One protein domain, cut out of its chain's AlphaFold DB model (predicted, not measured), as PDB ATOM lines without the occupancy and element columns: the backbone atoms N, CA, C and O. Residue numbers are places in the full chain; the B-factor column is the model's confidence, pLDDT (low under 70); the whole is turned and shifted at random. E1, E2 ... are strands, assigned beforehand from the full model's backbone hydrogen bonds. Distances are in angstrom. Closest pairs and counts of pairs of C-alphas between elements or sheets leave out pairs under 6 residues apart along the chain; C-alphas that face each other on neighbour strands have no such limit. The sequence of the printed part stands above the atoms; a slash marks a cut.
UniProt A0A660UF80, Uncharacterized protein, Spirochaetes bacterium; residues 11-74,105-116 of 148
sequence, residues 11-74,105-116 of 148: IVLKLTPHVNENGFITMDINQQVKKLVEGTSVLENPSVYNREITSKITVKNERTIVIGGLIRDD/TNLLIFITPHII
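What this domain is: This is residues 11 to 74 and 105 to 116 of the 148 residues of an uncharacterized protein of Spirochaetes bacterium (UniProt A0A660UF80). A long, twisted sheet, E1-E2-E3, is partly faced by a two-stranded antiparallel ribbon, E4-E5: a loosely formed sandwich, two sheets face to face, their planes 34 degrees apart. Residues 40 to 45 stick out at one end. The 76 printed residues, all strand by class, have five named strands, E1 to E5 along the chain, and no named helix. The whole is loose, radius of gyration of the C-alphas 16.5 A, a rod of 55 by 24 by 17 A.

Where its parts are: From first to last C-alpha, E2, residues 24 to 36, spans 37.8 A; E3, residues 48 to 60, 35.9 A, bending by 57 degrees at residue 56. E1, residues 11 to 19, 25.5 A, begins at (233.629, 242.505, 220.376). E4, residues 65 to 74, spans 27.7 A; E5, residues 105 to 111, 20.3 A, ends at (228.760, 244.936, 206.139).

How they stand to each other: E1-E2-E3 is a meander, each strand antiparallel to the one before. Inner strand E2 forms hairpins with E1, N 14 and O 30 2.8 A apart, and E3, N 29 and O 55 2.9 A. E4 and E5 are antiparallel neighbours, with N 70 and O 107 within hydrogen-bond range at 3.0 A. The closest C-alphas of E3 and E4 are Ser 55 and Ile 67, 7.1 A.

The domain as a whole: The farthest C-alphas, Asn 22 and Leu 43, are 55.6 A apart. Residues 75 to 104 are not printed; C-alphas 74 and 105 are 8.4 A apart. The link E2 to E3 is long. Residues 38 to 46 and 70 to 72 have pLDDT under 70.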
ATOM      1  N   ILE A  11     233.594 242.437 221.838       86.75
ATOM      2  CA  ILE A  11     233.629 242.505 220.376       86.75
ATOM      3  C   ILE A  11     234.609 243.607 219.982       86.75
ATOM      4  O   ILE A  11     234.439 244.755 220.379       86.75
ATOM      5  N   VAL A  12     235.606 243.259 219.179       89.75
ATOM      6  CA  VAL A  12     236.583 244.186 218.606       89.75
ATOM      7  C   VAL A  12     236.438 244.145 217.092       89.75
ATOM      8  O   VAL A  12     236.430 243.072 216.492       89.75
ATOM      9  N   LEU A  13     236.317 245.313 216.469       89.38
ATOM     10  CA  LEU A  13     236.266 245.462 215.019       89.38
ATOM     11  C   LEU A  13     237.308 246.498 214.599       89.38
ATOM     12  O   LEU A  13     237.206 247.666 214.962       89.38
ATOM     13  N   LYS A  14     238.298 246.061 213.826       91.94
ATOM     14  CA  LYS A  14     239.265 246.916 213.139       91.94
ATOM     15  C   LYS A  14     238.936 246.895 211.654       91.94
ATOM     16  O   LYS A  14     238.754 245.825 211.075       91.94
ATOM     17  N   LEU A  15     238.827 248.074 211.055       91.19
ATOM     18  CA  LEU A  15     238.426 248.223 209.664       91.19
ATOM     19  C   LEU A  15     239.216 249.356 209.013       91.19
ATOM     20  O   LEU A  15     239.260 250.464 209.544       91.19
ATOM     21  N   THR A  16     239.805 249.078 207.855       95.25
ATOM     22  CA  THR A  16     240.527 250.063 207.046       95.25
ATOM     23  C   THR A  16     239.873 250.137 205.667       95.25
ATOM     24  O   THR A  16     240.002 249.189 204.889       95.25
ATOM     25  N   PRO A  17     239.127 251.214 205.362       94.81
ATOM     26  CA  PRO A  17     238.486 251.387 204.068       94.81
ATOM     27  C   PRO A  17     239.406 252.121 203.081       94.81
ATOM     28  O   PRO A  17     240.149 253.027 203.453       94.81
ATOM     29  N   HIS A  18     239.295 251.775 201.805       95.31
ATOM     30  CA  HIS A  18     239.932 252.451 200.682       95.31
ATOM     31  C   HIS A  18     238.906 252.645 199.564       95.31
ATOM     32  O   HIS A  18     238.296 251.678 199.104       95.31
ATOM     33  N   VAL A  19     238.682 253.895 199.157       93.81
ATOM     34  CA  VAL A  19     237.705 254.248 198.120       93.81
ATOM     35  C   VAL A  19     238.423 254.360 196.780       93.81
ATOM     36  O   VAL A  19     239.350 255.148 196.638       93.81
ATOM     37  N   ASN A  20     237.965 253.586 195.803       91.31
ATOM     38  CA  ASN A  20     238.450 253.633 194.430       91.31
ATOM     39  C   ASN A  20     237.663 254.676 193.618       91.31
ATOM     40  O   ASN A  20     236.489 254.931 193.897       91.31
ATOM     41  N   GLU A  21     238.257 255.180 192.535       85.50
ATOM     42  CA  GLU A  21     237.646 256.171 191.627       85.50
ATOM     43  C   GLU A  21     236.297 255.714 191.038       85.50
ATOM     44  O   GLU A  21     235.392 256.513 190.826       85.50
ATOM     45  N   ASN A  22     236.112 254.401 190.871       87.31
ATOM     46  CA  ASN A  22     234.886 253.801 190.333       87.31
ATOM     47  C   ASN A  22     233.748 253.657 191.373       87.31
ATOM     48  O   ASN A  22     232.755 252.974 191.110       87.31
ATOM     49  N   GLY A  23     233.894 254.221 192.579       85.31
ATOM     50  CA  GLY A  23     232.893 254.135 193.655       85.31
ATOM     51  C   GLY A  23     232.819 252.769 194.354       85.31
ATOM     52  O   GLY A  23     231.835 252.458 195.033       85.31
ATOM     53  N   PHE A  24     233.850 251.939 194.174       92.31
ATOM     54  CA  PHE A  24     234.054 250.712 194.942       92.31
ATOM     55  C   PHE A  24     234.859 251.013 196.204       92.31
ATOM     56  O   PHE A  24     235.824 251.770 196.160       92.31
ATOM     57  N   ILE A  25     234.488 250.381 197.313       94.56
ATOM     58  CA  ILE A  25     235.194 250.458 198.585       94.56
ATOM     59  C   ILE A  25     235.857 249.108 198.832       94.56
ATOM     60  O   ILE A  25     235.180 248.085 198.945       94.56
ATOM     61  N   THR A  26     237.181 249.112 198.926       94.19
ATOM     62  CA  THR A  26     237.957 247.974 199.417       94.19
ATOM     63  C   THR A  26     238.129 248.122 200.922       94.19
ATOM     64  O   THR A  26     238.540 249.175 201.389       94.19
ATOM     65  N   MET A  27     237.785 247.099 201.696       93.81
ATOM     66  CA  MET A  27     237.886 247.112 203.155       93.81
ATOM     67  C   MET A  27     238.738 245.943 203.625       93.81
ATOM     68  O   MET A  27     238.430 244.791 203.320       93.81
ATOM     69  N   ASP A  28     239.768 246.255 204.407       93.69
ATOM     70  CA  ASP A  28     240.496 245.286 205.220       93.69
ATOM     71  C   ASP A  28     239.835 245.226 206.600       93.69
ATOM     72  O   ASP A  28     239.745 246.234 207.303       93.69
ATOM     73  N   ILE A  29     239.313 244.055 206.965       90.38
ATOM     74  CA  ILE A  29     238.464 243.859 208.141       90.38
ATOM     75  C   ILE A  29     239.100 242.804 209.033       90.38
ATOM     76  O   ILE A  29     239.332 241.678 208.594       90.38
ATOM     77  N   ASN A  30     239.320 243.147 210.298       90.62
ATOM     78  CA  ASN A  30     239.676 242.208 211.353       90.62
ATOM     79  C   ASN A  30     238.645 242.329 212.482       90.62
ATOM     80  O   ASN A  30     238.550 243.355 213.155       90.62
ATOM     81  N   GLN A  31     237.834 241.290 212.652       87.56
ATOM     82  CA  GLN A  31     236.823 241.212 213.698       87.56
ATOM     83  C   GLN A  31     237.185 240.100 214.677       87.56
ATOM     84  O   GLN A  31     237.443 238.969 214.270       87.56
ATOM     85  N   GLN A  32     237.129 240.407 215.969       86.50
ATOM     86  CA  GLN A  32     237.318 239.456 217.054       86.50
ATOM     87  C   GLN A  32     236.123 239.504 218.010       86.50
ATOM     88  O   GLN A  32     235.678 240.573 218.419       86.50
ATOM     89  N   VAL A  33     235.600 238.341 218.388       85.56
ATOM     90  CA  VAL A  33     234.540 238.189 219.391       85.56
ATOM     91  C   VAL A  33     235.036 237.242 220.472       85.56
ATOM     92  O   VAL A  33     235.162 236.036 220.244       85.56
ATOM     93  N   LYS A  34     235.288 237.791 221.660       85.94
ATOM     94  CA  LYS A  34     235.775 237.073 222.836       85.94
ATOM     95  C   LYS A  34     234.676 236.976 223.894       85.94
ATOM     96  O   LYS A  34     234.152 238.000 224.331       85.94
ATOM     97  N   LYS A  35     234.325 235.760 224.323       82.44
ATOM     98  CA  LYS A  35     233.351 235.508 225.406       82.44
ATOM     99  C   LYS A  35     233.959 234.583 226.462       82.44
ATOM    100  O   LYS A  35     234.585 233.591 226.107       82.44
ATOM    101  N   LEU A  36     233.729 234.867 227.741       79.62
ATOM    102  CA  LEU A  36     234.046 233.941 228.832       79.62
ATOM    103  C   LEU A  36     233.181 232.675 228.747       79.62
ATOM    104  O   LEU A  36     231.987 232.741 228.437       79.62
ATOM    105  N   VAL A  37     233.795 231.525 229.016       74.56
ATOM    106  CA  VAL A  37     233.095 230.252 229.192       74.56
ATOM    107  C   VAL A  37     232.472 230.250 230.589       74.56
ATOM    108  O   VAL A  37     233.169 230.368 231.595       74.56
ATOM    109  N   GLU A  38     231.149 230.144 230.655       66.50
ATOM    110  CA  GLU A  38     230.416 230.021 231.917       66.50
ATOM    111  C   GLU A  38     230.612 228.597 232.478       66.50
ATOM    112  O   GLU A  38     230.445 227.623 231.743       66.50
ATOM    113  N   GLY A  39     230.988 228.463 233.758       61.12
ATOM    114  CA  GLY A  39     231.088 227.166 234.454       61.12
ATOM    115  C   GLY A  39     232.500 226.662 234.789       61.12
ATOM    116  O   GLY A  39     232.625 225.691 235.529       61.12
ATOM    117  N   THR A  40     233.566 227.315 234.322       54.78
ATOM    118  CA  THR A  40     234.924 227.101 234.862       54.78
ATOM    119  C   THR A  40     235.105 227.910 236.144       54.78
ATOM    120  O   THR A  40     234.807 229.104 236.154       54.78
ATOM    121  N   SER A  41     235.585 227.280 237.223       53.66
ATOM    122  CA  SER A  41     235.945 227.984 238.458       53.66
ATOM    123  C   SER A  41     236.919 229.119 238.127       53.66
ATOM    124  O   SER A  41     237.960 228.890 237.511       53.66
ATOM    125  N   VAL A  42     236.580 230.352 238.520       56.88
ATOM    126  CA  VAL A  42     237.376 231.569 238.249       56.88
ATOM    127  C   VAL A  42     238.799 231.460 238.832       56.88
ATOM    128  O   VAL A  42     239.700 232.179 238.415       56.88
ATOM    129  N   LEU A  43     239.009 230.518 239.757       59.94
ATOM    130  CA  LEU A  43     240.264 230.263 240.457       59.94
ATOM    131  C   LEU A  43     241.309 229.463 239.647       59.94
ATOM    132  O   LEU A  43     242.467 229.472 240.047       59.94
ATOM    133  N   GLU A  44     240.960 228.806 238.526       57.72
ATOM    134  CA  GLU A  44     241.846 227.806 237.872       57.72
ATOM    135  C   GLU A  44     242.154 228.018 236.373       57.72
ATOM    136  O   GLU A  44     242.597 227.091 235.704       57.72
ATOM    137  N   ASN A  45     242.029 229.245 235.854       62.31
ATOM    138  CA  ASN A  45     242.191 229.660 234.442       62.31
ATOM    139  C   ASN A  45     240.850 229.777 233.693       62.31
ATOM    140  O   ASN A  45     240.297 228.777 233.225       62.31
ATOM    141  N   PRO A  46     240.327 231.004 233.506       67.69
ATOM    142  CA  PRO A  46     239.109 231.208 232.739       67.69
ATOM    143  C   PRO A  46     239.333 230.813 231.277       67.69
ATOM    144  O   PRO A  46     240.222 231.329 230.594       67.69
ATOM    145  N   SER A  47     238.494 229.909 230.779       72.31
ATOM    146  CA  SER A  47     238.469 229.585 229.358       72.31
ATOM    147  C   SER A  47     237.715 230.681 228.596       72.31
ATOM    148  O   SER A  47     236.663 231.153 229.029       72.31
ATOM    149  N   VAL A  48     238.259 231.109 227.455       78.12
ATOM    150  CA  VAL A  48     237.681 232.167 226.614       78.12
ATOM    151  C   VAL A  48     237.391 231.595 225.233       78.12
ATOM    152  O   VAL A  48     238.283 231.076 224.567       78.12
ATOM    153  N   TYR A  49     236.152 231.728 224.772       80.06
ATOM    154  CA  TYR A  49     235.809 231.530 223.371       80.06
ATOM    155  C   TYR A  49     236.327 232.712 222.565       80.06
ATOM    156  O   TYR A  49     235.883 233.833 222.798       80.06
ATOM    157  N   ASN A  50     237.211 232.461 221.603       83.75
ATOM    158  CA  ASN A  50     237.666 233.461 220.645       83.75
ATOM    159  C   ASN A  50     237.152 233.103 219.248       83.75
ATOM    160  O   ASN A  50     237.378 231.993 218.767       83.75
ATOM    161  N   ARG A  51     236.451 234.033 218.600       82.12
ATOM    162  CA  ARG A  51     236.084 233.940 217.184       82.12
ATOM    163  C   ARG A  51     236.758 235.087 216.457       82.12
ATOM    164  O   ARG A  51     236.517 236.234 216.813       82.12
ATOM    165  N   GLU A  52     237.566 234.778 215.457       84.31
ATOM    166  CA  GLU A  52     238.323 235.773 214.705       84.31
ATOM    167  C   GLU A  52     238.108 235.592 213.206       84.31
ATOM    168  O   GLU A  52     238.130 234.471 212.700       84.31
ATOM    169  N   ILE A  53     237.885 236.707 212.512       84.00
ATOM    170  CA  ILE A  53     237.732 236.767 211.062       84.00
ATOM    171  C   ILE A  53     238.613 237.893 210.537       84.00
ATOM    172  O   ILE A  53     238.491 239.039 210.967       84.00
ATOM    173  N   THR A  54     239.474 237.549 209.583       87.75
ATOM    174  CA  THR A  54     240.242 238.507 208.786       87.75
ATOM    175  C   THR A  54     239.812 238.367 207.336       87.75
ATOM    176  O   THR A  54     239.807 237.264 206.789       87.75
ATOM    177  N   SER A  55     239.384 239.460 206.713       88.31
ATOM    178  CA  SER A  55     238.871 239.438 205.344       88.31
ATOM    179  C   SER A  55     239.166 240.742 204.625       88.31
ATOM    180  O   SER A  55     239.058 241.818 205.209       88.31
ATOM    181  N   LYS A  56     239.495 240.632 203.340       91.44
ATOM    182  CA  LYS A  56     239.630 241.756 202.419       91.44
ATOM    183  C   LYS A  56     238.509 241.659 201.398       91.44
ATOM    184  O   LYS A  56     238.427 240.668 200.677       91.44
ATOM    185  N   ILE A  57     237.626 242.650 201.374       91.25
ATOM    186  CA  ILE A  57     236.461 242.659 200.482       91.25
ATOM    187  C   ILE A  57     236.422 243.939 199.661       91.25
ATOM    188  O   ILE A  57     236.802 244.997 200.149       91.25
ATOM    189  N   THR A  58     235.906 243.854 198.439       92.81
ATOM    190  CA  THR A  58     235.623 245.018 197.595       92.81
ATOM    191  C   THR A  58     234.137 245.028 197.276       92.81
ATOM    192  O   THR A  58     233.597 244.060 196.746       92.81
ATOM    193  N   VAL A  59     233.458 246.113 197.630       93.81
ATOM    194  CA  VAL A  59     232.001 246.231 197.520       93.81
ATOM    195  C   VAL A  59     231.620 247.652 197.117       93.81
ATOM    196  O   VAL A  59     232.327 248.612 197.412       93.81
ATOM    197  N   LYS A  60     230.517 247.796 196.385       94.38
ATOM    198  CA  LYS A  60     230.009 249.101 195.950       94.38
ATOM    199  C   LYS A  60     229.367 249.857 197.120       94.38
ATOM    200  O   LYS A  60     228.838 249.231 198.037       94.38
ATOM    201  N   ASN A  61     229.375 251.190 197.058       93.62
ATOM    202  CA  ASN A  61     228.672 252.035 198.026       93.62
ATOM    203  C   ASN A  61     227.220 251.566 198.251       93.62
ATOM    204  O   ASN A  61     226.544 251.186 197.292       93.62
ATOM    205  N   GLU A  62     226.771 251.577 199.510       91.75
ATOM    206  CA  GLU A  62     225.416 251.206 199.958       91.75
ATOM    207  C   GLU A  62     224.996 249.755 199.666       91.75
ATOM    208  O   GLU A  62     223.825 249.388 199.792       91.75
ATOM    209  N   ARG A  63     225.934 248.882 199.287       92.88
ATOM    210  CA  ARG A  63     225.641 247.463 199.055       92.88
ATOM    211  C   ARG A  63     226.070 246.615 200.237       92.88
ATOM    212  O   ARG A  63     227.220 246.637 200.657       92.88
ATOM    213  N   THR A  64     225.128 245.837 200.757       92.31
ATOM    214  CA  THR A  64     225.393 244.880 201.830       92.31
ATOM    215  C   THR A  64     226.018 243.616 201.259       92.31
ATOM    216  O   THR A  64     225.470 243.018 200.333       92.31
ATOM    217  N   ILE A  65     227.126 243.178 201.847       90.44
ATOM    218  CA  ILE A  65     227.780 241.907 201.529       90.44
ATOM    219  C   ILE A  65     227.949 241.060 202.791       90.44
ATOM    220  O   ILE A  65     228.102 241.582 203.899       90.44
ATOM    221  N   VAL A  66     227.906 239.740 202.612       88.81
ATOM    222  CA  VAL A  66     228.230 238.760 203.651       88.81
ATOM    223  C   VAL A  66     229.726 238.491 203.604       88.81
ATOM    224  O   VAL A  66     230.236 238.029 202.588       88.81
ATOM    225  N   ILE A  67     230.426 238.779 204.699       82.19
ATOM    226  CA  ILE A  67     231.883 238.570 204.803       82.19
ATOM    227  C   ILE A  67     232.204 237.138 205.206       82.19
ATOM    228  O   ILE A  67     233.233 236.592 204.826       82.19
ATOM    229  N   GLY A  68     231.302 236.515 205.963       77.06
ATOM    230  CA  GLY A  68     231.447 235.132 206.368       77.06
ATOM    231  C   GLY A  68     230.358 234.682 207.329       77.06
ATOM    232  O   GLY A  68     229.514 235.462 207.784       77.06
ATOM    233  N   GLY A  69     230.417 233.393 207.650       72.50
ATOM    234  CA  GLY A  69     229.611 232.795 208.694       72.50
ATOM    235  C   GLY A  69     230.255 231.541 209.263       72.50
ATOM    236  O   GLY A  69     230.928 230.803 208.550       72.50
ATOM    237  N   LEU A  70     230.049 231.307 210.557       67.81
ATOM    238  CA  LEU A  70     230.465 230.085 211.236       67.81
ATOM    239  C   LEU A  70     229.214 229.364 211.725       67.81
ATOM    240  O   LEU A  70     228.471 229.894 212.554       67.81
ATOM    241  N   ILE A  71     228.990 228.160 211.205       66.31
ATOM    242  CA  ILE A  71     227.951 227.248 211.676       66.31
ATOM    243  C   ILE A  71     228.652 226.147 212.464       66.31
ATOM    244  O   ILE A  71     229.463 225.408 211.913       66.31
ATOM    245  N   ARG A  72     228.340 226.045 213.752       65.69
ATOM    246  CA  ARG A  72     228.802 224.974 214.635       65.69
ATOM    247  C   ARG A  72     227.604 224.129 215.043       65.69
ATOM    248  O   ARG A  72     226.593 224.689 215.459       65.69
ATOM    249  N   ASP A  73     227.714 222.814 214.918       73.81
ATOM    250  CA  ASP A  73     226.718 221.847 215.387       73.81
ATOM    251  C   ASP A  73     227.438 220.869 216.317       73.81
ATOM    252  O   ASP A  73     228.213 220.029 215.863       73.81
ATOM    253  N   ASP A  74     227.257 221.042 217.624       76.19
ATOM    254  CA  ASP A  74     227.812 220.158 218.642       76.19
ATOM    255  C   ASP A  74     226.747 219.128 219.027       76.19
ATOM    256  O   ASP A  74     225.690 219.489 219.549       76.19
ATOM    257  N   THR A 105     225.133 226.638 216.812       75.50
ATOM    258  CA  THR A 105     225.509 228.056 216.849       75.50
ATOM    259  C   THR A 105     225.738 228.567 215.432       75.50
ATOM    260  O   THR A 105     226.620 228.067 214.742       75.50
ATOM    261  N   ASN A 106     224.982 229.586 215.017       73.19
ATOM    262  CA  ASN A 106     225.156 230.257 213.729       73.19
ATOM    263  C   ASN A 106     225.652 231.690 213.968       73.19
ATOM    264  O   ASN A 106     225.008 232.451 214.689       73.19
ATOM    265  N   LEU A 107     226.764 232.067 213.345       77.38
ATOM    266  CA  LEU A 107     227.253 233.444 213.280       77.38
ATOM    267  C   LEU A 107     227.256 233.887 211.818       77.38
ATOM    268  O   LEU A 107     227.799 233.172 210.985       77.38
ATOM    269  N   LEU A 108     226.666 235.045 211.519       84.19
ATOM    270  CA  LEU A 108     226.668 235.679 210.197       84.19
ATOM    271  C   LEU A 108     227.098 237.134 210.347       84.19
ATOM    272  O   LEU A 108     226.640 237.814 211.267       84.19
ATOM    273  N   ILE A 109     227.962 237.605 209.447       82.50
ATOM    274  CA  ILE A 109     228.484 238.974 209.480       82.50
ATOM    275  C   ILE A 109     228.192 239.669 208.159       82.50
ATOM    276  O   ILE A 109     228.599 239.213 207.088       82.50
ATOM    277  N   PHE A 110     227.505 240.801 208.275       90.19
ATOM    278  CA  PHE A 110     227.101 241.657 207.171       90.19
ATOM    279  C   PHE A 110     227.794 243.006 207.305       90.19
ATOM    280  O   PHE A 110     227.862 243.554 208.406       90.19
ATOM    281  N   ILE A 111     228.258 243.562 206.189       89.69
ATOM    282  CA  ILE A 111     228.760 244.936 206.139       89.69
ATOM    283  C   ILE A 111     228.134 245.674 204.967       89.69
ATOM    284  O   ILE A 111     228.001 245.127 203.873       89.69
ATOM    285  N   THR A 112     227.798 246.936 205.221       93.00
ATOM    286  CA  THR A 112     227.267 247.887 204.243       93.00
ATOM    287  C   THR A 112     228.108 249.166 204.321       93.00
ATOM    288  O   THR A 112     227.953 249.931 205.281       93.00
ATOM    289  N   PRO A 113     229.029 249.409 203.374       92.75
ATOM    290  CA  PRO A 113     229.817 250.636 203.353       92.75
ATOM    291  C   PRO A 113     228.948 251.824 202.925       92.75
ATOM    292  O   PRO A 113     228.051 251.672 202.095       92.75
ATOM    293  N   HIS A 114     229.243 253.001 203.473       91.75
ATOM    294  CA  HIS A 114     228.614 254.265 203.090       91.75
ATOM    295  C   HIS A 114     229.712 255.314 202.884       91.75
ATOM    296  O   HIS A 114     230.497 255.570 203.798       91.75
ATOM    297  N   ILE A 115     229.784 255.892 201.687       91.44
ATOM    298  CA  ILE A 115     230.669 257.011 201.359       91.44
ATOM    299  C   ILE A 115     229.923 258.306 201.681       91.44
ATOM    300  O   ILE A 115     228.809 258.510 201.211       91.44
ATOM    301  N   ILE A 116     230.551 259.183 202.462       91.31
ATOM    302  CA  ILE A 116     230.010 260.496 202.822       91.31
ATOM    303  C   ILE A 116     230.845 261.541 202.091       91.31
ATOM    304  O   ILE A 116     232.043 261.645 202.344       91.31
TER     305      ILE A 116